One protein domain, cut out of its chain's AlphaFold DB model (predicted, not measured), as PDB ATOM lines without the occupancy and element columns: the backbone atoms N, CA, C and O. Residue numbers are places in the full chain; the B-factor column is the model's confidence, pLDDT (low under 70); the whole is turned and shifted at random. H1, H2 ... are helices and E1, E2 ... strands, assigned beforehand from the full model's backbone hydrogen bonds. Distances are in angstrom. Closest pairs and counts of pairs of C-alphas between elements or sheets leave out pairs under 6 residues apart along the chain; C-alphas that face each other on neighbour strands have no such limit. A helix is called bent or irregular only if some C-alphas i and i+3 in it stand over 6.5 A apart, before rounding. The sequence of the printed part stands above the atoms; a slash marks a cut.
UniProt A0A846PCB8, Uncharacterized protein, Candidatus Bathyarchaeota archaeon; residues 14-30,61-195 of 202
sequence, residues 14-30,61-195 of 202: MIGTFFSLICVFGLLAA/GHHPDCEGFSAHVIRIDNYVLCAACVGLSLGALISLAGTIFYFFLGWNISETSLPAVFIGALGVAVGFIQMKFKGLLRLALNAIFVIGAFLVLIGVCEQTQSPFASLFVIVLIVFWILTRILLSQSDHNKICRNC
ATOM      1  N   MET A  14     165.620 195.683 232.280       89.31
ATOM      2  CA  MET A  14     164.185 195.954 232.113       89.31
ATOM      3  C   MET A  14     163.506 196.230 233.466       89.31
ATOM      4  O   MET A  14     162.867 197.268 233.638       89.31
ATOM      5  N   ILE A  15     163.690 195.344 234.452       91.38
ATOM      6  CA  ILE A  15     163.149 195.521 235.810       91.38
ATOM      7  C   ILE A  15     163.747 196.763 236.487       91.38
ATOM      8  O   ILE A  15     163.013 197.570 237.062       91.38
ATOM      9  N   GLY A  16     165.063 196.958 236.359       91.19
ATOM     10  CA  GLY A  16     165.764 198.134 236.870       91.19
ATOM     11  C   GLY A  16     165.226 199.448 236.297       91.19
ATOM     12  O   GLY A  16     165.103 200.431 237.028       91.19
ATOM     13  N   THR A  17     164.827 199.465 235.023       92.50
ATOM     14  CA  THR A  17     164.211 200.635 234.377       92.50
ATOM     15  C   THR A  17     162.845 200.954 234.982       92.50
ATOM     16  O   THR A  17     162.608 202.100 235.365       92.50
ATOM     17  N   PHE A  18     161.963 199.959 235.141       93.44
ATOM     18  CA  PHE A  18     160.656 200.173 235.775       93.44
ATOM     19  C   PHE A  18     160.792 200.721 237.194       93.44
ATOM     20  O   PHE A  18     160.122 201.690 237.554       93.44
ATOM     21  N   PHE A  19     161.691 200.145 237.990       94.38
ATOM     22  CA  PHE A  19     161.910 200.610 239.353       94.38
ATOM     23  C   PHE A  19     162.531 202.017 239.397       94.38
ATOM     24  O   PHE A  19     162.087 202.861 240.174       94.38
ATOM     25  N   SER A  20     163.479 202.318 238.503       94.25
ATOM     26  CA  SER A  20     164.060 203.662 238.374       94.25
ATOM     27  C   SER A  20     163.000 204.710 238.043       94.25
ATOM     28  O   SER A  20     162.986 205.777 238.656       94.25
ATOM     29  N   LEU A  21     162.071 204.406 237.130       94.75
ATOM     30  CA  LEU A  21     160.948 205.291 236.809       94.75
ATOM     31  C   LEU A  21     160.075 205.554 238.038       94.75
ATOM     32  O   LEU A  21     159.742 206.706 238.305       94.75
ATOM     33  N   ILE A  22     159.762 204.521 238.828       92.88
ATOM     34  CA  ILE A  22     159.014 204.677 240.086       92.88
ATOM     35  C   ILE A  22     159.762 205.613 241.048       92.88
ATOM     36  O   ILE A  22     159.151 206.528 241.604       92.88
ATOM     37  N   CYS A  23     161.078 205.442 241.219       92.88
ATOM     38  CA  CYS A  23     161.891 206.322 242.064       92.88
ATOM     39  C   CYS A  23     161.902 207.772 241.558       92.88
ATOM     40  O   CYS A  23     161.747 208.694 242.358       92.88
ATOM     41  N   VAL A  24     162.040 207.983 240.246       92.12
ATOM     42  CA  VAL A  24     162.019 209.319 239.631       92.12
ATOM     43  C   VAL A  24     160.656 209.983 239.818       92.12
ATOM     44  O   VAL A  24     160.599 211.127 240.265       92.12
ATOM     45  N   PHE A  25     159.552 209.276 239.559       88.62
ATOM     46  CA  PHE A  25     158.210 209.806 239.812       88.62
ATOM     47  C   PHE A  25     157.995 210.126 241.295       88.62
ATOM     48  O   PHE A  25     157.424 211.168 241.613       88.62
ATOM     49  N   GLY A  26     158.501 209.288 242.203       84.25
ATOM     50  CA  GLY A  26     158.469 209.545 243.643       84.25
ATOM     51  C   GLY A  26     159.241 210.807 244.044       84.25
ATOM     52  O   GLY A  26     158.724 211.624 244.807       84.25
ATOM     53  N   LEU A  27     160.443 211.008 243.493       86.81
ATOM     54  CA  LEU A  27     161.249 212.215 243.705       86.81
ATOM     55  C   LEU A  27     160.551 213.467 243.177       86.81
ATOM     56  O   LEU A  27     160.468 214.469 243.885       86.81
ATOM     57  N   LEU A  28     160.008 213.405 241.960       82.62
ATOM     58  CA  LEU A  28     159.259 214.512 241.370       82.62
ATOM     59  C   LEU A  28     158.024 214.852 242.208       82.62
ATOM     60  O   LEU A  28     157.790 216.025 242.482       82.62
ATOM     61  N   ALA A  29     157.279 213.851 242.682       76.62
ATOM     62  CA  ALA A  29     156.125 214.065 243.551       76.62
ATOM     63  C   ALA A  29     156.511 214.715 244.894       76.62
ATOM     64  O   ALA A  29     155.764 215.539 245.421       76.62
ATOM     65  N   ALA A  30     157.685 214.383 245.440       73.50
ATOM     66  CA  ALA A  30     158.175 214.956 246.690       73.50
ATOM     67  C   ALA A  30     158.751 216.379 246.530       73.50
ATOM     68  O   ALA A  30     158.600 217.195 247.440       73.50
ATOM     69  N   GLY A  61     156.257 225.176 253.830       49.50
ATOM     70  CA  GLY A  61     155.537 224.066 253.212       49.50
ATOM     71  C   GLY A  61     154.043 224.388 253.062       49.50
ATOM     72  O   GLY A  61     153.518 225.290 253.708       49.50
ATOM     73  N   HIS A  62     153.344 223.630 252.223       53.31
ATOM     74  CA  HIS A  62     151.923 223.812 251.887       53.31
ATOM     75  C   HIS A  62     150.944 223.559 253.055       53.31
ATOM     76  O   HIS A  62     149.758 223.339 252.831       53.31
ATOM     77  N   HIS A  63     151.425 223.530 254.295       54.09
ATOM     78  CA  HIS A  63     150.598 223.288 255.465       54.09
ATOM     79  C   HIS A  63     150.241 224.613 256.138       54.09
ATOM     80  O   HIS A  63     151.128 225.452 256.325       54.09
ATOM     81  N   PRO A  64     148.969 224.806 256.531       53.62
ATOM     82  CA  PRO A  64     148.613 225.912 257.402       53.62
ATOM     83  C   PRO A  64     149.407 225.802 258.706       53.62
ATOM     84  O   PRO A  64     149.662 224.701 259.204       53.62
ATOM     85  N   ASP A  65     149.799 226.951 259.251       53.25
ATOM     86  CA  ASP A  65     150.484 227.050 260.540       53.25
ATOM     87  C   ASP A  65     149.485 226.674 261.649       53.25
ATOM     88  O   ASP A  65     148.739 227.503 262.166       53.25
ATOM     89  N   CYS A  66     149.360 225.373 261.902       53.38
ATOM     90  CA  CYS A  66     148.466 224.770 262.883       53.38
ATOM     91  C   CYS A  66     149.285 223.797 263.737       53.38
ATOM     92  O   CYS A  66     150.028 222.970 263.200       53.38
ATOM     93  N   GLU A  67     149.128 223.851 265.064       56.62
ATOM     94  CA  GLU A  67     149.877 223.008 266.013       56.62
ATOM     95  C   GLU A  67     149.758 221.503 265.704       56.62
ATOM     96  O   GLU A  67     150.708 220.745 265.910       56.62
ATOM     97  N   GLY A  68     148.636 221.077 265.108       56.88
ATOM     98  CA  GLY A  68     148.409 219.699 264.662       56.88
ATOM     99  C   GLY A  68     149.421 219.192 263.624       56.88
ATOM    100  O   GLY A  68     149.746 218.003 263.611       56.88
ATOM    101  N   PHE A  69     149.999 220.079 262.805       58.72
ATOM    102  CA  PHE A  69     151.028 219.729 261.817       58.72
ATOM    103  C   PHE A  69     152.457 219.794 262.361       58.72
ATOM    104  O   PHE A  69     153.379 219.330 261.688       58.72
ATOM    105  N   SER A  70     152.669 220.259 263.597       58.91
ATOM    106  CA  SER A  70     154.017 220.376 264.174       58.91
ATOM    107  C   SER A  70     154.741 219.024 264.293       58.91
ATOM    108  O   SER A  70     155.964 218.971 264.350       58.91
ATOM    109  N   ALA A  71     153.991 217.919 264.292       59.69
ATOM    110  CA  ALA A  71     154.499 216.547 264.288       59.69
ATOM    111  C   ALA A  71     155.026 216.060 262.919       59.69
ATOM    112  O   ALA A  71     155.778 215.084 262.856       59.69
ATOM    113  N   HIS A  72     154.594 216.708 261.833       64.75
ATOM    114  CA  HIS A  72     154.878 216.335 260.443       64.75
ATOM    115  C   HIS A  72     156.061 217.100 259.842       64.75
ATOM    116  O   HIS A  72     156.572 216.721 258.785       64.75
ATOM    117  N   VAL A  73     156.498 218.160 260.520       67.00
ATOM    118  CA  VAL A  73     157.560 219.045 260.055       67.00
ATOM    119  C   VAL A  73     158.850 218.834 260.842       67.00
ATOM    120  O   VAL A  73     158.831 218.545 262.037       67.00
ATOM    121  N   ILE A  74     159.982 218.981 260.163       64.81
ATOM    122  CA  ILE A  74     161.310 219.095 260.763       64.81
ATOM    123  C   ILE A  74     161.749 220.538 260.547       64.81
ATOM    124  O   ILE A  74     161.675 221.052 259.427       64.81
ATOM    125  N   ARG A  75     162.172 221.189 261.629       64.75
ATOM    126  CA  ARG A  75     162.771 222.522 261.583       64.75
ATOM    127  C   ARG A  75     164.282 222.353 261.508       64.75
ATOM    128  O   ARG A  75     164.867 221.775 262.419       64.75
ATOM    129  N   ILE A  76     164.877 222.806 260.410       58.28
ATOM    130  CA  ILE A  76     166.329 222.914 260.249       58.28
ATOM    131  C   ILE A  76     166.602 224.403 260.080       58.28
ATOM    132  O   ILE A  76     166.248 224.983 259.052       58.28
ATOM    133  N   ASP A  77     167.144 225.028 261.121       59.09
ATOM    134  CA  ASP A  77     167.327 226.477 261.224       59.09
ATOM    135  C   ASP A  77     166.039 227.257 260.888       59.09
ATOM    136  O   ASP A  77     165.024 227.116 261.572       59.09
ATOM    137  N   ASN A  78     166.056 228.046 259.808       55.97
ATOM    138  CA  ASN A  78     164.924 228.851 259.341       55.97
ATOM    139  C   ASN A  78     164.009 228.118 258.335       55.97
ATOM    140  O   ASN A  78     163.070 228.721 257.809       55.97
ATOM    141  N   TYR A  79     164.260 226.835 258.052       54.34
ATOM    142  CA  TYR A  79     163.508 226.048 257.074       54.34
ATOM    143  C   TYR A  79     162.580 225.034 257.747       54.34
ATOM    144  O   TYR A  79     162.972 224.292 258.650       54.34
ATOM    145  N   VAL A  80     161.336 224.966 257.266       62.78
ATOM    146  CA  VAL A  80     160.321 224.005 257.719       62.78
ATOM    147  C   VAL A  80     160.088 222.989 256.605       62.78
ATOM    148  O   VAL A  80     159.476 223.305 255.586       62.78
ATOM    149  N   LEU A  81     160.574 221.763 256.792       66.69
ATOM    150  CA  LEU A  81     160.488 220.690 255.798       66.69
ATOM    151  C   LEU A  81     159.527 219.591 256.248       66.69
ATOM    152  O   LEU A  81     159.448 219.268 257.430       66.69
ATOM    153  N   CYS A  82     158.823 218.961 255.307       75.19
ATOM    154  CA  CYS A  82     157.998 217.794 255.615       75.19
ATOM    155  C   CYS A  82     158.888 216.563 255.833       75.19
ATOM    156  O   CYS A  82     159.565 216.110 254.908       75.19
ATOM    157  N   ALA A  83     158.839 215.983 257.036       79.00
ATOM    158  CA  ALA A  83     159.608 214.789 257.391       79.00
ATOM    159  C   ALA A  83     159.356 213.630 256.415       79.00
ATOM    160  O   ALA A  83     160.270 212.886 256.061       79.00
ATOM    161  N   ALA A  84     158.106 213.494 255.960       78.62
ATOM    162  CA  ALA A  84     157.695 212.427 255.060       78.62
ATOM    163  C   ALA A  84     158.236 212.612 253.638       78.62
ATOM    164  O   ALA A  84     158.748 211.652 253.065       78.62
ATOM    165  N   CYS A  85     158.155 213.826 253.084       78.44
ATOM    166  CA  CYS A  85     158.663 214.126 251.743       78.44
ATOM    167  C   CYS A  85     160.186 213.999 251.693       78.44
ATOM    168  O   CYS A  85     160.707 213.362 250.786       78.44
ATOM    169  N   VAL A  86     160.895 214.536 252.691       84.12
ATOM    170  CA  VAL A  86     162.360 214.433 252.746       84.12
ATOM    171  C   VAL A  86     162.799 212.974 252.883       84.12
ATOM    172  O   VAL A  86     163.693 212.545 252.160       84.12
ATOM    173  N   GLY A  87     162.148 212.189 253.748       86.12
ATOM    174  CA  GLY A  87     162.475 210.769 253.910       86.12
ATOM    175  C   GLY A  87     162.202 209.938 252.654       86.12
ATOM    176  O   GLY A  87     163.030 209.117 252.273       86.12
ATOM    177  N   LEU A  88     161.085 210.197 251.966       87.12
ATOM    178  CA  LEU A  88     160.775 209.604 250.659       87.12
ATOM    179  C   LEU A  88     161.838 209.929 249.611       87.12
ATOM    180  O   LEU A  88     162.316 209.021 248.936       87.12
ATOM    181  N   SER A  89     162.207 211.206 249.486       86.94
ATOM    182  CA  SER A  89     163.228 211.647 248.537       86.94
ATOM    183  C   SER A  89     164.574 211.004 248.838       86.94
ATOM    184  O   SER A  89     165.230 210.495 247.935       86.94
ATOM    185  N   LEU A  90     164.974 210.973 250.111       91.12
ATOM    186  CA  LEU A  90     166.228 210.360 250.529       91.12
ATOM    187  C   LEU A  90     166.249 208.859 250.216       91.12
ATOM    188  O   LEU A  90     167.203 208.370 249.617       91.12
ATOM    189  N   GLY A  91     165.178 208.142 250.562       93.06
ATOM    190  CA  GLY A  91     165.037 206.724 250.239       93.06
ATOM    191  C   GLY A  91     165.075 206.469 248.732       93.06
ATOM    192  O   GLY A  91     165.794 205.585 248.282       93.06
ATOM    193  N   ALA A  92     164.374 207.282 247.937       93.44
ATOM    194  CA  ALA A  92     164.362 207.161 246.482       93.44
ATOM    195  C   ALA A  92     165.739 207.419 245.853       93.44
ATOM    196  O   ALA A  92     166.118 206.690 244.942       93.44
ATOM    197  N   LEU A  93     166.510 208.394 246.351       94.25
ATOM    198  CA  LEU A  93     167.886 208.632 245.898       94.25
ATOM    199  C   LEU A  93     168.792 207.428 246.180       94.25
ATOM    200  O   LEU A  93     169.508 206.978 245.287       94.25
ATOM    201  N   ILE A  94     168.732 206.882 247.400       95.31
ATOM    202  CA  ILE A  94     169.532 205.717 247.804       95.31
ATOM    203  C   ILE A  94     169.159 204.494 246.961       95.31
ATOM    204  O   ILE A  94     170.032 203.828 246.407       95.31
ATOM    205  N   SER A  95     167.863 204.215 246.819       95.75
ATOM    206  CA  SER A  95     167.369 203.091 246.024       95.75
ATOM    207  C   SER A  95     167.679 203.247 244.535       95.75
ATOM    208  O   SER A  95     167.999 202.256 243.885       95.75
ATOM    209  N   LEU A  96     167.643 204.465 243.986       95.00
ATOM    210  CA  LEU A  96     168.012 204.724 242.593       95.00
ATOM    211  C   LEU A  96     169.503 204.458 242.360       95.00
ATOM    212  O   LEU A  96     169.855 203.767 241.405       95.00
ATOM    213  N   ALA A  97     170.371 204.928 243.260       94.88
ATOM    214  CA  ALA A  97     171.796 204.613 243.211       94.88
ATOM    215  C   ALA A  97     172.026 203.094 243.276       94.88
ATOM    216  O   ALA A  97     172.687 202.533 242.404       94.88
ATOM    217  N   GLY A  98     171.405 202.409 244.243       93.62
ATOM    218  CA  GLY A  98     171.472 200.950 244.359       93.62
ATOM    219  C   GLY A  98     170.972 200.222 243.107       93.62
ATOM    220  O   GLY A  98     171.558 199.224 242.697       93.62
ATOM    221  N   THR A  99     169.939 200.748 242.447       93.06
ATOM    222  CA  THR A  99     169.393 200.197 241.198       93.06
ATOM    223  C   THR A  99     170.394 200.305 240.053       93.06
ATOM    224  O   THR A  99     170.589 199.328 239.333       93.06
ATOM    225  N   ILE A 100     171.067 201.450 239.913       92.19
ATOM    226  CA  ILE A 100     172.139 201.649 238.923       92.19
ATOM    227  C   ILE A 100     173.263 200.631 239.160       92.19
ATOM    228  O   ILE A 100     173.671 199.912 238.248       92.19
ATOM    229  N   PHE A 101     173.705 200.511 240.409       91.56
ATOM    230  CA  PHE A 101     174.755 199.580 240.808       91.56
ATOM    231  C   PHE A 101     174.401 198.101 240.570       91.56
ATOM    232  O   PHE A 101     175.206 197.352 240.016       91.56
ATOM    233  N   TYR A 102     173.199 197.671 240.945       90.81
ATOM    234  CA  TYR A 102     172.795 196.270 240.843       90.81
ATOM    235  C   TYR A 102     172.369 195.872 239.420       90.81
ATOM    236  O   TYR A 102     172.871 194.895 238.868       90.81
ATOM    237  N   PHE A 103     171.465 196.631 238.791       88.62
ATOM    238  CA  PHE A 103     170.853 196.230 237.519       88.62
ATOM    239  C   PHE A 103     171.664 196.617 236.277       88.62
ATOM    240  O   PHE A 103     171.489 195.974 235.242       88.62
ATOM    241  N   PHE A 104     172.526 197.639 236.358       87.06
ATOM    242  CA  PHE A 104     173.282 198.144 235.202       87.06
ATOM    243  C   PHE A 104     174.793 197.910 235.311       87.06
ATOM    244  O   PHE A 104     175.422 197.591 234.308       87.06
ATOM    245  N   LEU A 105     175.374 198.028 236.509       86.31
ATOM    246  CA  LEU A 105     176.812 197.804 236.741       86.31
ATOM    247  C   LEU A 105     177.156 196.348 237.105       86.31
ATOM    248  O   LEU A 105     178.330 196.013 237.235       86.31
ATOM    249  N   GLY A 106     176.152 195.478 237.247       81.19
ATOM    250  CA  GLY A 106     176.355 194.041 237.435       81.19
ATOM    251  C   GLY A 106     176.837 193.637 238.829       81.19
ATOM    252  O   GLY A 106     177.436 192.571 238.969       81.19
ATOM    253  N   TRP A 107     176.588 194.449 239.865       83.00
ATOM    254  CA  TRP A 107     176.910 194.052 241.237       83.00
ATOM    255  C   TRP A 107     176.102 192.805 241.622       83.00
ATOM    256  O   TRP A 107     174.874 192.804 241.578       83.00
ATOM    257  N   ASN A 108     176.794 191.725 241.983       78.69
ATOM    258  CA  ASN A 108     176.179 190.472 242.399       78.69
ATOM    259  C   ASN A 108     175.943 190.423 243.925       78.69
ATOM    260  O   ASN A 108     176.827 190.782 244.702       78.69
ATOM    261  N   ILE A 109     174.758 189.965 244.338       79.00
ATOM    262  CA  ILE A 109     174.338 189.795 245.744       79.00
ATOM    263  C   ILE A 109     173.933 188.344 246.056       79.00
ATOM    264  O   ILE A 109     173.153 188.107 246.976       79.00
ATOM    265  N   SER A 110     174.409 187.373 245.274       72.88
ATOM    266  CA  SER A 110     173.975 185.967 245.311       72.88
ATOM    267  C   SER A 110     173.883 185.381 246.725       72.88
ATOM    268  O   SER A 110     172.864 184.780 247.068       72.88
ATOM    269  N   GLU A 111     174.884 185.623 247.574       77.88
ATOM    270  CA  GLU A 111     174.946 185.099 248.949       77.88
ATOM    271  C   GLU A 111     174.024 185.824 249.946       77.88
ATOM    272  O   GLU A 111     173.678 185.273 250.990       77.88
ATOM    273  N   THR A 112     173.590 187.048 249.639       84.44
ATOM    274  CA  THR A 112     172.781 187.892 250.538       84.44
ATOM    275  C   THR A 112     171.346 188.102 250.051       84.44
ATOM    276  O   THR A 112     170.584 188.843 250.676       84.44
ATOM    277  N   SER A 113     170.938 187.399 248.991       84.62
ATOM    278  CA  SER A 113     169.614 187.489 248.357       84.62
ATOM    279  C   SER A 113     168.452 187.171 249.312       84.62
ATOM    280  O   SER A 113     167.545 187.990 249.464       84.62
ATOM    281  N   LEU A 114     168.491 186.036 250.020       89.44
ATOM    282  CA  LEU A 114     167.466 185.662 251.007       89.44
ATOM    283  C   LEU A 114     167.386 186.646 252.191       89.44
ATOM    284  O   LEU A 114     166.291 187.154 252.458       89.44
ATOM    285  N   PRO A 115     168.495 186.980 252.887       92.00
ATOM    286  CA  PRO A 115     168.483 188.014 253.919       92.00
ATOM    287  C   PRO A 115     167.934 189.356 253.425       92.00
ATOM    288  O   PRO A 115     167.176 189.998 254.149       92.00
ATOM    289  N   ALA A 116     168.259 189.766 252.193       92.50
ATOM    290  CA  ALA A 116     167.766 191.014 251.616       92.50
ATOM    291  C   ALA A 116     166.235 191.034 251.500       92.50
ATOM    292  O   ALA A 116     165.623 192.049 251.831       92.50
ATOM    293  N   VAL A 117     165.597 189.917 251.122       93.69
ATOM    294  CA  VAL A 117     164.126 189.825 251.086       93.69
ATOM    295  C   VAL A 117     163.530 190.011 252.480       93.69
ATOM    296  O   VAL A 117     162.606 190.807 252.641       93.69
ATOM    297  N   PHE A 118     164.057 189.325 253.497       94.69
ATOM    298  CA  PHE A 118     163.529 189.428 254.862       94.69
ATOM    299  C   PHE A 118     163.745 190.813 255.472       94.69
ATOM    300  O   PHE A 118     162.810 191.396 256.022       94.69
ATOM    301  N   ILE A 119     164.954 191.366 255.340       95.00
ATOM    302  CA  ILE A 119     165.280 192.720 255.804       95.00
ATOM    303  C   ILE A 119     164.415 193.741 255.065       95.00
ATOM    304  O   ILE A 119     163.866 194.653 255.683       95.00
ATOM    305  N   GLY A 120     164.247 193.568 253.755       96.00
ATOM    306  CA  GLY A 120     163.410 194.426 252.933       96.00
ATOM    307  C   GLY A 120     161.943 194.389 253.352       96.00
ATOM    308  O   GLY A 120     161.337 195.440 253.558       96.00
ATOM    309  N   ALA A 121     161.388 193.193 253.559       95.25
ATOM    310  CA  ALA A 121     160.013 193.005 254.009       95.25
ATOM    311  C   ALA A 121     159.780 193.621 255.395       95.25
ATOM    312  O   ALA A 121     158.777 194.308 255.605       95.25
ATOM    313  N   LEU A 122     160.732 193.448 256.319       95.88
ATOM    314  CA  LEU A 122     160.695 194.101 257.625       95.88
ATOM    315  C   LEU A 122     160.737 195.628 257.475       95.88
ATOM    316  O   LEU A 122     159.938 196.323 258.095       95.88
ATOM    317  N   GLY A 123     161.609 196.156 256.613       94.56
ATOM    318  CA  GLY A 123     161.692 197.587 256.318       94.56
ATOM    319  C   GLY A 123     160.382 198.165 255.774       94.56
ATOM    320  O   GLY A 123     159.917 199.201 256.252       94.56
ATOM    321  N   VAL A 124     159.731 197.465 254.839       94.62
ATOM    322  CA  VAL A 124     158.408 197.842 254.315       94.62
ATOM    323  C   VAL A 124     157.363 197.833 255.435       94.62
ATOM    324  O   VAL A 124     156.634 198.813 255.592       94.62
ATOM    325  N   ALA A 125     157.319 196.776 256.252       93.12
ATOM    326  CA  ALA A 125     156.364 196.644 257.350       93.12
ATOM    327  C   ALA A 125     156.524 197.755 258.402       93.12
ATOM    328  O   ALA A 125     155.548 198.413 258.765       93.12
ATOM    329  N   VAL A 126     157.754 198.018 258.852       90.81
ATOM    330  CA  VAL A 126     158.059 199.092 259.812       90.81
ATOM    331  C   VAL A 126     157.749 200.467 259.200       90.81
ATOM    332  O   VAL A 126     157.216 201.342 259.885       90.81
ATOM    333  N   GLY A 127     157.965 200.640 257.893       87.12
ATOM    334  CA  GLY A 127     157.587 201.839 257.146       87.12
ATOM    335  C   GLY A 127     156.098 202.200 257.241       87.12
ATOM    336  O   GLY A 127     155.755 203.377 257.340       87.12
ATOM    337  N   PHE A 128     155.192 201.218 257.315       86.44
ATOM    338  CA  PHE A 128     153.758 201.481 257.513       86.44
ATOM    339  C   PHE A 128     153.418 202.014 258.917       86.44
ATOM    340  O   PHE A 128     152.421 202.719 259.086       86.44
ATOM    341  N   ILE A 129     154.261 201.756 259.922       84.88
ATOM    342  CA  ILE A 129     154.048 202.188 261.317       84.88
ATOM    343  C   ILE A 129     154.424 203.673 261.516       84.88
ATOM    344  O   ILE A 129     154.133 204.265 262.557       84.88
ATOM    345  N   GLN A 130     154.989 204.329 260.493       74.06
ATOM    346  CA  GLN A 130     155.449 205.726 260.519       74.06
ATOM    347  C   GLN A 130     154.441 206.741 261.082       74.06
ATOM    348  O   GLN A 130     154.848 207.766 261.622       74.06
ATOM    349  N   MET A 131     153.136 206.467 260.974       67.94
ATOM    350  CA  MET A 131     152.063 207.385 261.371       67.94
ATOM    351  C   MET A 131     152.053 207.678 262.879       67.94
ATOM    352  O   MET A 131     151.568 208.723 263.299       67.94
ATOM    353  N   LYS A 132     152.621 206.783 263.701       74.69
ATOM    354  CA  LYS A 132     152.737 206.981 265.156       74.69
ATOM    355  C   LYS A 132     153.920 207.863 265.560       74.69
ATOM    356  O   LYS A 132     153.968 208.332 266.694       74.69
ATOM    357  N   PHE A 133     154.873 208.083 264.657       78.12
ATOM    358  CA  PHE A 133     156.147 208.719 264.970       78.12
ATOM    359  C   PHE A 133     156.256 210.120 264.355       78.12
ATOM    360  O   PHE A 133     155.593 210.454 263.373       78.12
ATOM    361  N   LYS A 134     157.093 210.967 264.964       80.31
ATOM    362  CA  LYS A 134     157.235 212.394 264.629       80.31
ATOM    363  C   LYS A 134     158.673 212.725 264.223       80.31
ATOM    364  O   LYS A 134     159.599 211.981 264.549       80.31
ATOM    365  N   GLY A 135     158.855 213.845 263.521       79.12
ATOM    366  CA  GLY A 135     160.175 214.421 263.234       79.12
ATOM    367  C   GLY A 135     161.141 213.464 262.520       79.12
ATOM    368  O   GLY A 135     160.791 212.857 261.508       79.12
ATOM    369  N   LEU A 136     162.362 213.326 263.051       81.94
ATOM    370  CA  LEU A 136     163.438 212.536 262.437       81.94
ATOM    371  C   LEU A 136     163.091 211.044 262.313       81.94
ATOM    372  O   LEU A 136     163.400 210.426 261.299       81.94
ATOM    373  N   LEU A 137     162.410 210.469 263.308       86.06
ATOM    374  CA  LEU A 137     162.021 209.059 263.260       86.06
ATOM    375  C   LEU A 137     161.002 208.808 262.148       86.06
ATOM    376  O   LEU A 137     161.107 207.821 261.426       86.06
ATOM    377  N   ARG A 138     160.066 209.745 261.946       85.50
ATOM    378  CA  ARG A 138     159.181 209.706 260.781       85.50
ATOM    379  C   ARG A 138     160.020 209.716 259.507       85.50
ATOM    380  O   ARG A 138     159.859 208.810 258.700       85.50
ATOM    381  N   LEU A 139     160.942 210.664 259.336       86.06
ATOM    382  CA  LEU A 139     161.825 210.726 258.162       86.06
ATOM    383  C   LEU A 139     162.556 209.399 257.908       86.06
ATOM    384  O   LEU A 139     162.485 208.881 256.794       86.06
ATOM    385  N   ALA A 140     163.187 208.824 258.934       89.00
ATOM    386  CA  ALA A 140     163.921 207.565 258.826       89.00
ATOM    387  C   ALA A 140     163.019 206.411 258.364       89.00
ATOM    388  O   ALA A 140     163.374 205.693 257.436       89.00
ATOM    389  N   LEU A 141     161.819 206.279 258.936       90.50
ATOM    390  CA  LEU A 141     160.857 205.243 258.545       90.50
ATOM    391  C   LEU A 141     160.391 205.386 257.091       90.50
ATOM    392  O   LEU A 141     160.231 204.385 256.394       90.50
ATOM    393  N   ASN A 142     160.230 206.622 256.608       90.12
ATOM    394  CA  ASN A 142     159.894 206.878 255.206       90.12
ATOM    395  C   ASN A 142     161.034 206.470 254.259       90.12
ATOM    396  O   ASN A 142     160.762 205.938 253.186       90.12
ATOM    397  N   ALA A 143     162.292 206.698 254.648       92.56
ATOM    398  CA  ALA A 143     163.447 206.265 253.865       92.56
ATOM    399  C   ALA A 143     163.590 204.733 253.880       92.56
ATOM    400  O   ALA A 143     163.736 204.118 252.823       92.56
ATOM    401  N   ILE A 144     163.466 204.114 255.061       94.44
ATOM    402  CA  ILE A 144     163.519 202.656 255.260       94.44
ATOM    403  C   ILE A 144     162.449 201.944 254.431       94.44
ATOM    404  O   ILE A 144     162.735 200.898 253.863       94.44
ATOM    405  N   PHE A 145     161.249 202.512 254.304       94.38
ATOM    406  CA  PHE A 145     160.196 201.952 253.458       94.38
ATOM    407  C   PHE A 145     160.644 201.786 251.995       94.38
ATOM    408  O   PHE A 145     160.470 200.719 251.408       94.38
ATOM    409  N   VAL A 146     161.250 202.827 251.408       95.38
ATOM    410  CA  VAL A 146     161.691 202.814 250.001       95.38
ATOM    411  C   VAL A 146     162.900 201.894 249.813       95.38
ATOM    412  O   VAL A 146     162.924 201.086 248.885       95.38
ATOM    413  N   ILE A 147     163.867 201.957 250.734       96.06
ATOM    414  CA  ILE A 147     165.038 201.070 250.733       96.06
ATOM    415  C   ILE A 147     164.599 199.611 250.897       96.06
ATOM    416  O   ILE A 147     165.088 198.737 250.188       96.06
ATOM    417  N   GLY A 148     163.638 199.340 251.778       95.69
ATOM    418  CA  GLY A 148     163.099 198.005 252.003       95.69
ATOM    419  C   GLY A 148     162.419 197.439 250.758       95.69
ATOM    420  O   GLY A 148     162.702 196.309 250.372       95.69
ATOM    421  N   ALA A 149     161.601 198.243 250.073       95.94
ATOM    422  CA  ALA A 149     160.990 197.864 248.799       95.94
ATOM    423  C   ALA A 149     162.041 197.510 247.729       95.94
ATOM    424  O   ALA A 149     161.894 196.511 247.023       95.94
ATOM    425  N   PHE A 150     163.127 198.286 247.649       96.25
ATOM    426  CA  PHE A 150     164.266 197.983 246.781       96.25
ATOM    427  C   PHE A 150     164.941 196.649 247.145       96.25
ATOM    428  O   PHE A 150     165.183 195.832 246.260       96.25
ATOM    429  N   LEU A 151     165.192 196.394 248.434       95.25
ATOM    430  CA  LEU A 151     165.806 195.146 248.904       95.25
ATOM    431  C   LEU A 151     164.949 193.909 248.589       95.25
ATOM    432  O   LEU A 151     165.483 192.887 248.159       95.25
ATOM    433  N   VAL A 152     163.622 194.009 248.735       95.75
ATOM    434  CA  VAL A 152     162.701 192.935 248.323       95.75
ATOM    435  C   VAL A 152     162.817 192.675 246.821       95.75
ATOM    436  O   VAL A 152     162.893 191.520 246.411       95.75
ATOM    437  N   LEU A 153     162.867 193.729 246.001       94.75
ATOM    438  CA  LEU A 153     162.969 193.592 244.549       94.75
ATOM    439  C   LEU A 153     164.258 192.886 244.122       94.75
ATOM    440  O   LEU A 153     164.187 191.921 243.362       94.75
ATOM    441  N   ILE A 154     165.419 193.337 244.603       93.25
ATOM    442  CA  ILE A 154     166.702 192.725 244.225       93.25
ATOM    443  C   ILE A 154     166.819 191.297 244.768       93.25
ATOM    444  O   ILE A 154     167.278 190.410 244.053       93.25
ATOM    445  N   GLY A 155     166.329 191.044 245.986       92.62
ATOM    446  CA  GLY A 155     166.356 189.720 246.597       92.62
ATOM    447  C   GLY A 155     165.484 188.715 245.841       92.62
ATOM    448  O   GLY A 155     165.948 187.625 245.518       92.62
ATOM    449  N   VAL A 156     164.253 189.088 245.474       91.81
ATOM    450  CA  VAL A 156     163.363 188.220 244.676       91.81
ATOM    451  C   VAL A 156     163.896 188.023 243.259       91.81
ATOM    452  O   VAL A 156     163.825 186.908 242.733       91.81
ATOM    453  N   CYS A 157     164.448 189.074 242.648       89.50
ATOM    454  CA  CYS A 157     165.024 188.998 241.309       89.50
ATOM    455  C   CYS A 157     166.198 188.011 241.251       89.50
ATOM    456  O   CYS A 157     166.300 187.251 240.288       89.50
ATOM    457  N   GLU A 158     167.054 187.997 242.275       89.12
ATOM    458  CA  GLU A 158     168.181 187.066 242.363       89.12
ATOM    459  C   GLU A 158     167.722 185.649 242.744       89.12
ATOM    460  O   GLU A 158     168.166 184.681 242.135       89.12
ATOM    461  N   GLN A 159     166.782 185.514 243.689       87.00
ATOM    462  CA  GLN A 159     166.335 184.216 244.206       87.00
ATOM    463  C   GLN A 159     165.548 183.390 243.183       87.00
ATOM    464  O   GLN A 159     165.669 182.168 243.137       87.00
ATOM    465  N   THR A 160     164.671 184.041 242.419       84.19
ATOM    466  CA  THR A 160     163.726 183.338 241.538       84.19
ATOM    467  C   THR A 160     164.202 183.262 240.098       84.19
ATOM    468  O   THR A 160     163.699 182.426 239.351       84.19
ATOM    469  N   GLN A 161     165.101 184.171 239.692       81.50
ATOM    470  CA  GLN A 161     165.533 184.371 238.303       81.50
ATOM    471  C   GLN A 161     164.360 184.433 237.298       81.50
ATOM    472  O   GLN A 161     164.532 184.188 236.105       81.50
ATOM    473  N   SER A 162     163.153 184.767 237.777       84.62
ATOM    474  CA  SER A 162     161.908 184.708 237.015       84.62
ATOM    475  C   SER A 162     161.365 186.115 236.770       84.62
ATOM    476  O   SER A 162     161.126 186.856 237.732       84.62
ATOM    477  N   PRO A 163     161.103 186.507 235.509       83.25
ATOM    478  CA  PRO A 163     160.581 187.835 235.190       83.25
ATOM    479  C   PRO A 163     159.199 188.071 235.800       83.25
ATOM    480  O   PRO A 163     158.895 189.186 236.218       83.25
ATOM    481  N   PHE A 164     158.382 187.021 235.914       88.88
ATOM    482  CA  PHE A 164     157.048 187.102 236.502       88.88
ATOM    483  C   PHE A 164     157.093 187.450 237.989       88.88
ATOM    484  O   PHE A 164     156.324 188.298 238.437       88.88
ATOM    485  N   ALA A 165     158.016 186.848 238.743       90.06
ATOM    486  CA  ALA A 165     158.180 187.141 240.163       90.06
ATOM    487  C   ALA A 165     158.649 188.587 240.381       90.06
ATOM    488  O   ALA A 165     158.073 189.306 241.197       90.06
ATOM    489  N   SER A 166     159.628 189.055 239.602       91.19
ATOM    490  CA  SER A 166     160.102 190.442 239.681       91.19
ATOM    491  C   SER A 166     159.022 191.457 239.289       91.19
ATOM    492  O   SER A 166     158.851 192.463 239.974       91.19
ATOM    493  N   LEU A 167     158.249 191.194 238.228       91.31
ATOM    494  CA  LEU A 167     157.120 192.046 237.830       91.31
ATOM    495  C   LEU A 167     156.020 192.073 238.895       91.31
ATOM    496  O   LEU A 167     155.490 193.140 239.201       91.31
ATOM    497  N   PHE A 168     155.712 190.926 239.501       94.06
ATOM    498  CA  PHE A 168     154.773 190.852 240.615       94.06
ATOM    499  C   PHE A 168     155.230 191.723 241.793       94.06
ATOM    500  O   PHE A 168     154.431 192.480 242.341       94.06
ATOM    501  N   VAL A 169     156.524 191.706 242.127       95.44
ATOM    502  CA  VAL A 169     157.081 192.592 243.161       95.44
ATOM    503  C   VAL A 169     156.972 194.065 242.768       95.44
ATOM    504  O   VAL A 169     156.601 194.875 243.610       95.44
ATOM    505  N   ILE A 170     157.214 194.439 241.509       94.75
ATOM    506  CA  ILE A 170     156.997 195.823 241.046       94.75
ATOM    507  C   ILE A 170     155.540 196.257 241.263       94.75
ATOM    508  O   ILE A 170     155.294 197.344 241.787       94.75
ATOM    509  N   VAL A 171     154.571 195.402 240.922       95.12
ATOM    510  CA  VAL A 171     153.146 195.676 241.165       95.12
ATOM    511  C   VAL A 171     152.864 195.821 242.664       95.12
ATOM    512  O   VAL A 171     152.167 196.756 243.063       95.12
ATOM    513  N   LEU A 172     153.445 194.962 243.508       94.88
ATOM    514  CA  LEU A 172     153.337 195.083 244.965       94.88
ATOM    515  C   LEU A 172     153.928 196.396 245.488       94.88
ATOM    516  O   LEU A 172     153.319 197.032 246.344       94.88
ATOM    517  N   ILE A 173     155.066 196.846 244.955       94.38
ATOM    518  CA  ILE A 173     155.684 198.125 245.325       94.38
ATOM    519  C   ILE A 173     154.743 199.285 244.999       94.38
ATOM    520  O   ILE A 173     154.512 200.143 245.852       94.38
ATOM    521  N   VAL A 174     154.150 199.295 243.802       92.44
ATOM    522  CA  VAL A 174     153.145 200.302 243.426       92.44
ATOM    523  C   VAL A 174     151.954 200.255 244.383       92.44
ATOM    524  O   VAL A 174     151.537 201.294 244.894       92.44
ATOM    525  N   PHE A 175     151.445 199.062 244.699       92.94
ATOM    526  CA  PHE A 175     150.359 198.884 245.661       92.94
ATOM    527  C   PHE A 175     150.713 199.425 247.058       92.94
ATOM    528  O   PHE A 175     149.909 200.138 247.667       92.94
ATOM    529  N   TRP A 176     151.919 199.159 247.564       92.69
ATOM    530  CA  TRP A 176     152.377 199.680 248.854       92.69
ATOM    531  C   TRP A 176     152.499 201.206 248.846       92.69
ATOM    532  O   TRP A 176     152.084 201.857 249.806       92.69
ATOM    533  N   ILE A 177     153.015 201.789 247.758       89.00
ATOM    534  CA  ILE A 177     153.095 203.245 247.582       89.00
ATOM    535  C   ILE A 177     151.693 203.863 247.609       89.00
ATOM    536  O   ILE A 177     151.465 204.800 248.373       89.00
ATOM    537  N   LEU A 178     150.745 203.322 246.837       86.38
ATOM    538  CA  LEU A 178     149.362 203.809 246.799       86.38
ATOM    539  C   LEU A 178     148.696 203.716 248.172       86.38
ATOM    540  O   LEU A 178     148.116 204.691 248.648       86.38
ATOM    541  N   THR A 179     148.845 202.575 248.845       87.44
ATOM    542  CA  THR A 179     148.323 202.369 250.202       87.44
ATOM    543  C   THR A 179     148.869 203.433 251.153       87.44
ATOM    544  O   THR A 179     148.121 204.045 251.916       87.44
ATOM    545  N   ARG A 180     150.171 203.719 251.077       83.94
ATOM    546  CA  ARG A 180     150.810 204.735 251.914       83.94
ATOM    547  C   ARG A 180     150.328 206.152 251.593       83.94
ATOM    548  O   ARG A 180     150.126 206.931 252.523       83.94
ATOM    549  N   ILE A 181     150.112 206.489 250.320       80.44
ATOM    550  CA  ILE A 181     149.542 207.787 249.922       80.44
ATOM    551  C   ILE A 181     148.140 207.952 250.520       80.44
ATOM    552  O   ILE A 181     147.869 208.974 251.149       80.44
ATOM    553  N   LEU A 182     147.283 206.932 250.414       80.38
ATOM    554  CA  LEU A 182     145.926 206.960 250.969       80.38
ATOM    555  C   LEU A 182     145.927 207.087 252.500       80.38
ATOM    556  O   LEU A 182     145.174 207.888 253.058       80.38
ATOM    557  N   LEU A 183     146.802 206.351 253.192       80.81
ATOM    558  CA  LEU A 183     146.962 206.464 254.646       80.81
ATOM    559  C   LEU A 183     147.447 207.860 255.055       80.81
ATOM    560  O   LEU A 183     146.926 208.437 256.009       80.81
ATOM    561  N   SER A 184     148.403 208.424 254.312       76.44
ATOM    562  CA  SER A 184     148.909 209.777 254.551       76.44
ATOM    563  C   SER A 184     147.835 210.843 254.323       76.44
ATOM    564  O   SER A 184     147.734 211.773 255.119       76.44
ATOM    565  N   GLN A 185     147.013 210.718 253.276       74.00
ATOM    566  CA  GLN A 185     145.895 211.633 253.015       74.00
ATOM    567  C   GLN A 185     144.812 211.526 254.091       74.00
ATOM    568  O   GLN A 185     144.285 212.540 254.540       74.00
ATOM    569  N   SER A 186     144.498 210.310 254.545       72.94
ATOM    570  CA  SER A 186     143.528 210.088 255.621       72.94
ATOM    571  C   SER A 186     143.957 210.771 256.923       72.94
ATOM    572  O   SER A 186     143.152 211.449 257.559       72.94
ATOM    573  N   ASP A 187     145.232 210.651 257.300       75.00
ATOM    574  CA  ASP A 187     145.790 211.323 258.479       75.00
ATOM    575  C   ASP A 187     145.822 212.844 258.318       75.00
ATOM    576  O   ASP A 187     145.370 213.571 259.202       75.00
ATOM    577  N   HIS A 188     146.244 213.326 257.146       73.31
ATOM    578  CA  HIS A 188     146.215 214.748 256.816       73.31
ATOM    579  C   HIS A 188     144.799 215.333 256.945       73.31
ATOM    580  O   HIS A 188     144.612 216.368 257.583       73.31
ATOM    581  N   ASN A 189     143.787 214.630 256.428       70.50
ATOM    582  CA  ASN A 189     142.384 215.029 256.523       70.50
ATOM    583  C   ASN A 189     141.876 215.034 257.972       70.50
ATOM    584  O   ASN A 189     141.124 215.931 258.350       70.50
ATOM    585  N   LYS A 190     142.282 214.060 258.799       74.00
ATOM    586  CA  LYS A 190     141.925 214.018 260.227       74.00
ATOM    587  C   LYS A 190     142.521 215.197 260.992       74.00
ATOM    588  O   LYS A 190     141.810 215.834 261.762       74.00
ATOM    589  N   ILE A 191     143.799 215.500 260.763       69.44
ATOM    590  CA  ILE A 191     144.483 216.636 261.395       69.44
ATOM    591  C   ILE A 191     143.854 217.948 260.930       69.44
ATOM    592  O   ILE A 191     143.561 218.810 261.754       69.44
ATOM    593  N   CYS A 192     143.580 218.069 259.631       70.25
ATOM    594  CA  CYS A 192     142.985 219.267 259.064       70.25
ATOM    595  C   CYS A 192     141.605 219.590 259.657       70.25
ATOM    596  O   CYS A 192     141.351 220.733 260.022       70.25
ATOM    597  N   ARG A 193     140.730 218.587 259.831       69.69
ATOM    598  CA  ARG A 193     139.410 218.777 260.469       69.69
ATOM    599  C   ARG A 193     139.493 219.325 261.896       69.69
ATOM    600  O   ARG A 193     138.527 219.911 262.368       69.69
ATOM    601  N   ASN A 194     140.630 219.138 262.564       70.25
ATOM    602  CA  ASN A 194     140.869 219.624 263.919       70.25
ATOM    603  C   ASN A 194     141.544 221.010 263.955       70.25
ATOM    604  O   ASN A 194     141.734 221.561 265.040       70.25
ATOM    605  N   CYS A 195     141.907 221.592 262.806       64.69
ATOM    606  CA  CYS A 195     142.468 222.940 262.718       64.69
ATOM    607  C   CYS A 195     141.356 223.993 262.557       64.69
ATOM    608  O   CYS A 195     140.366 223.781 261.863       64.69
TER     609      CYS A 195
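AT A GLANCE: This is residues 14 to 30 and 61 to 195 of the 202 residues of an uncharacterized protein of Candidatus Bathyarchaeota archaeon (UniProt A0A846PCB8). Five long helices, H1 to H5, run lengthwise in an elongated up-and-down bundle, each against the one before it in the chain, with H4 in the middle, touching H2, H3 and H5. A small hairpin of two short strands, E1 and E2, packs at the end of the bundle where H2 and H4 begin. The printed part has 152 residues, with five named helices and two named strands in the order H1 E1 E2 H2 H3 H4 H5; the sheet, E1 - E2, is antiparallel, and the class is mostly helix. The whole is compact, with a radius of gyration of the C-alphas of 16.5 A, and its C-alphas span 51 by 28 by 24 A.

IN THESE COORDINATES: H1, residues 14 to 30, begins at C-alpha 14 at (164.185, 195.954, 232.113) and is 24.7 A long. After the cut come E1, residues 73 to 76, and E2, residues 79 to 82. H2, residues 83 to 104, is 30.9 A long. H3, residues 110 to 132, is 35.9 A long; it has a kink of 30 degrees near residue 117 and is irregular, with C-alphas 111 and 114 7.8 A apart. H4, residues 135 to 160, is 38.1 A long and begins at C-alpha 135 at (160.175, 214.421, 263.234). H5, residues 163 to 193, the longest, measures 45.2 A and ends at C-alpha 193 at (139.410, 218.777, 260.469).

HOW THE PARTS SIT: H4 and H5 are the hub, touching three helices each. H3 and H4 form a helical hairpin, opposite ways at a shallow tilt of 32 degrees, with the closest C-alphas, of Gly 120 and Gly 148, 3.7 A apart. H2 touches H4 the same way at 24 degrees, a shallow tilt, closest at the C-alphas of Gly 91 and Ala 143, 4.0 A. H4 and H5, also a helical hairpin, touch through residues 149 to 157 and 163 to 173 alone, closest at the C-alphas of Cys 157 and Ser 166, 5.4 A. H1 touches H2, closest at the C-alphas of Cys 23 and Ala 92, 5.1 A. H1 touches H5 with residues 15 to 19 alone. H3 and H5 only just touch, with 3 pairs of C-alphas within 8 A. H2 and H5 are apart. In the hairpin E1 and E2, N 74 and O 81 are 2.8 A apart, within hydrogen-bond range. The closest C-alphas of E1 and H4, those of Ile 74 and Gly 135, are 5.4 A apart. Every O i to N i+4 pair is within hydrogen-bond range in H1, H2 and H5, against 13 of 19 in H3 and 21 of 22 in H4.

THE WHOLE: The two C-alphas farthest apart, of Glu 111 and Cys 195, are 51.7 A apart. Residues 31 to 60 are not printed; C-alphas 30 and 61 are 11.5 A apart across the cut. The links printed whole are tight. Mean pLDDT of the printed part is 83.1; residues 61 to 81, 131, 191, 193 and 195 are under 70.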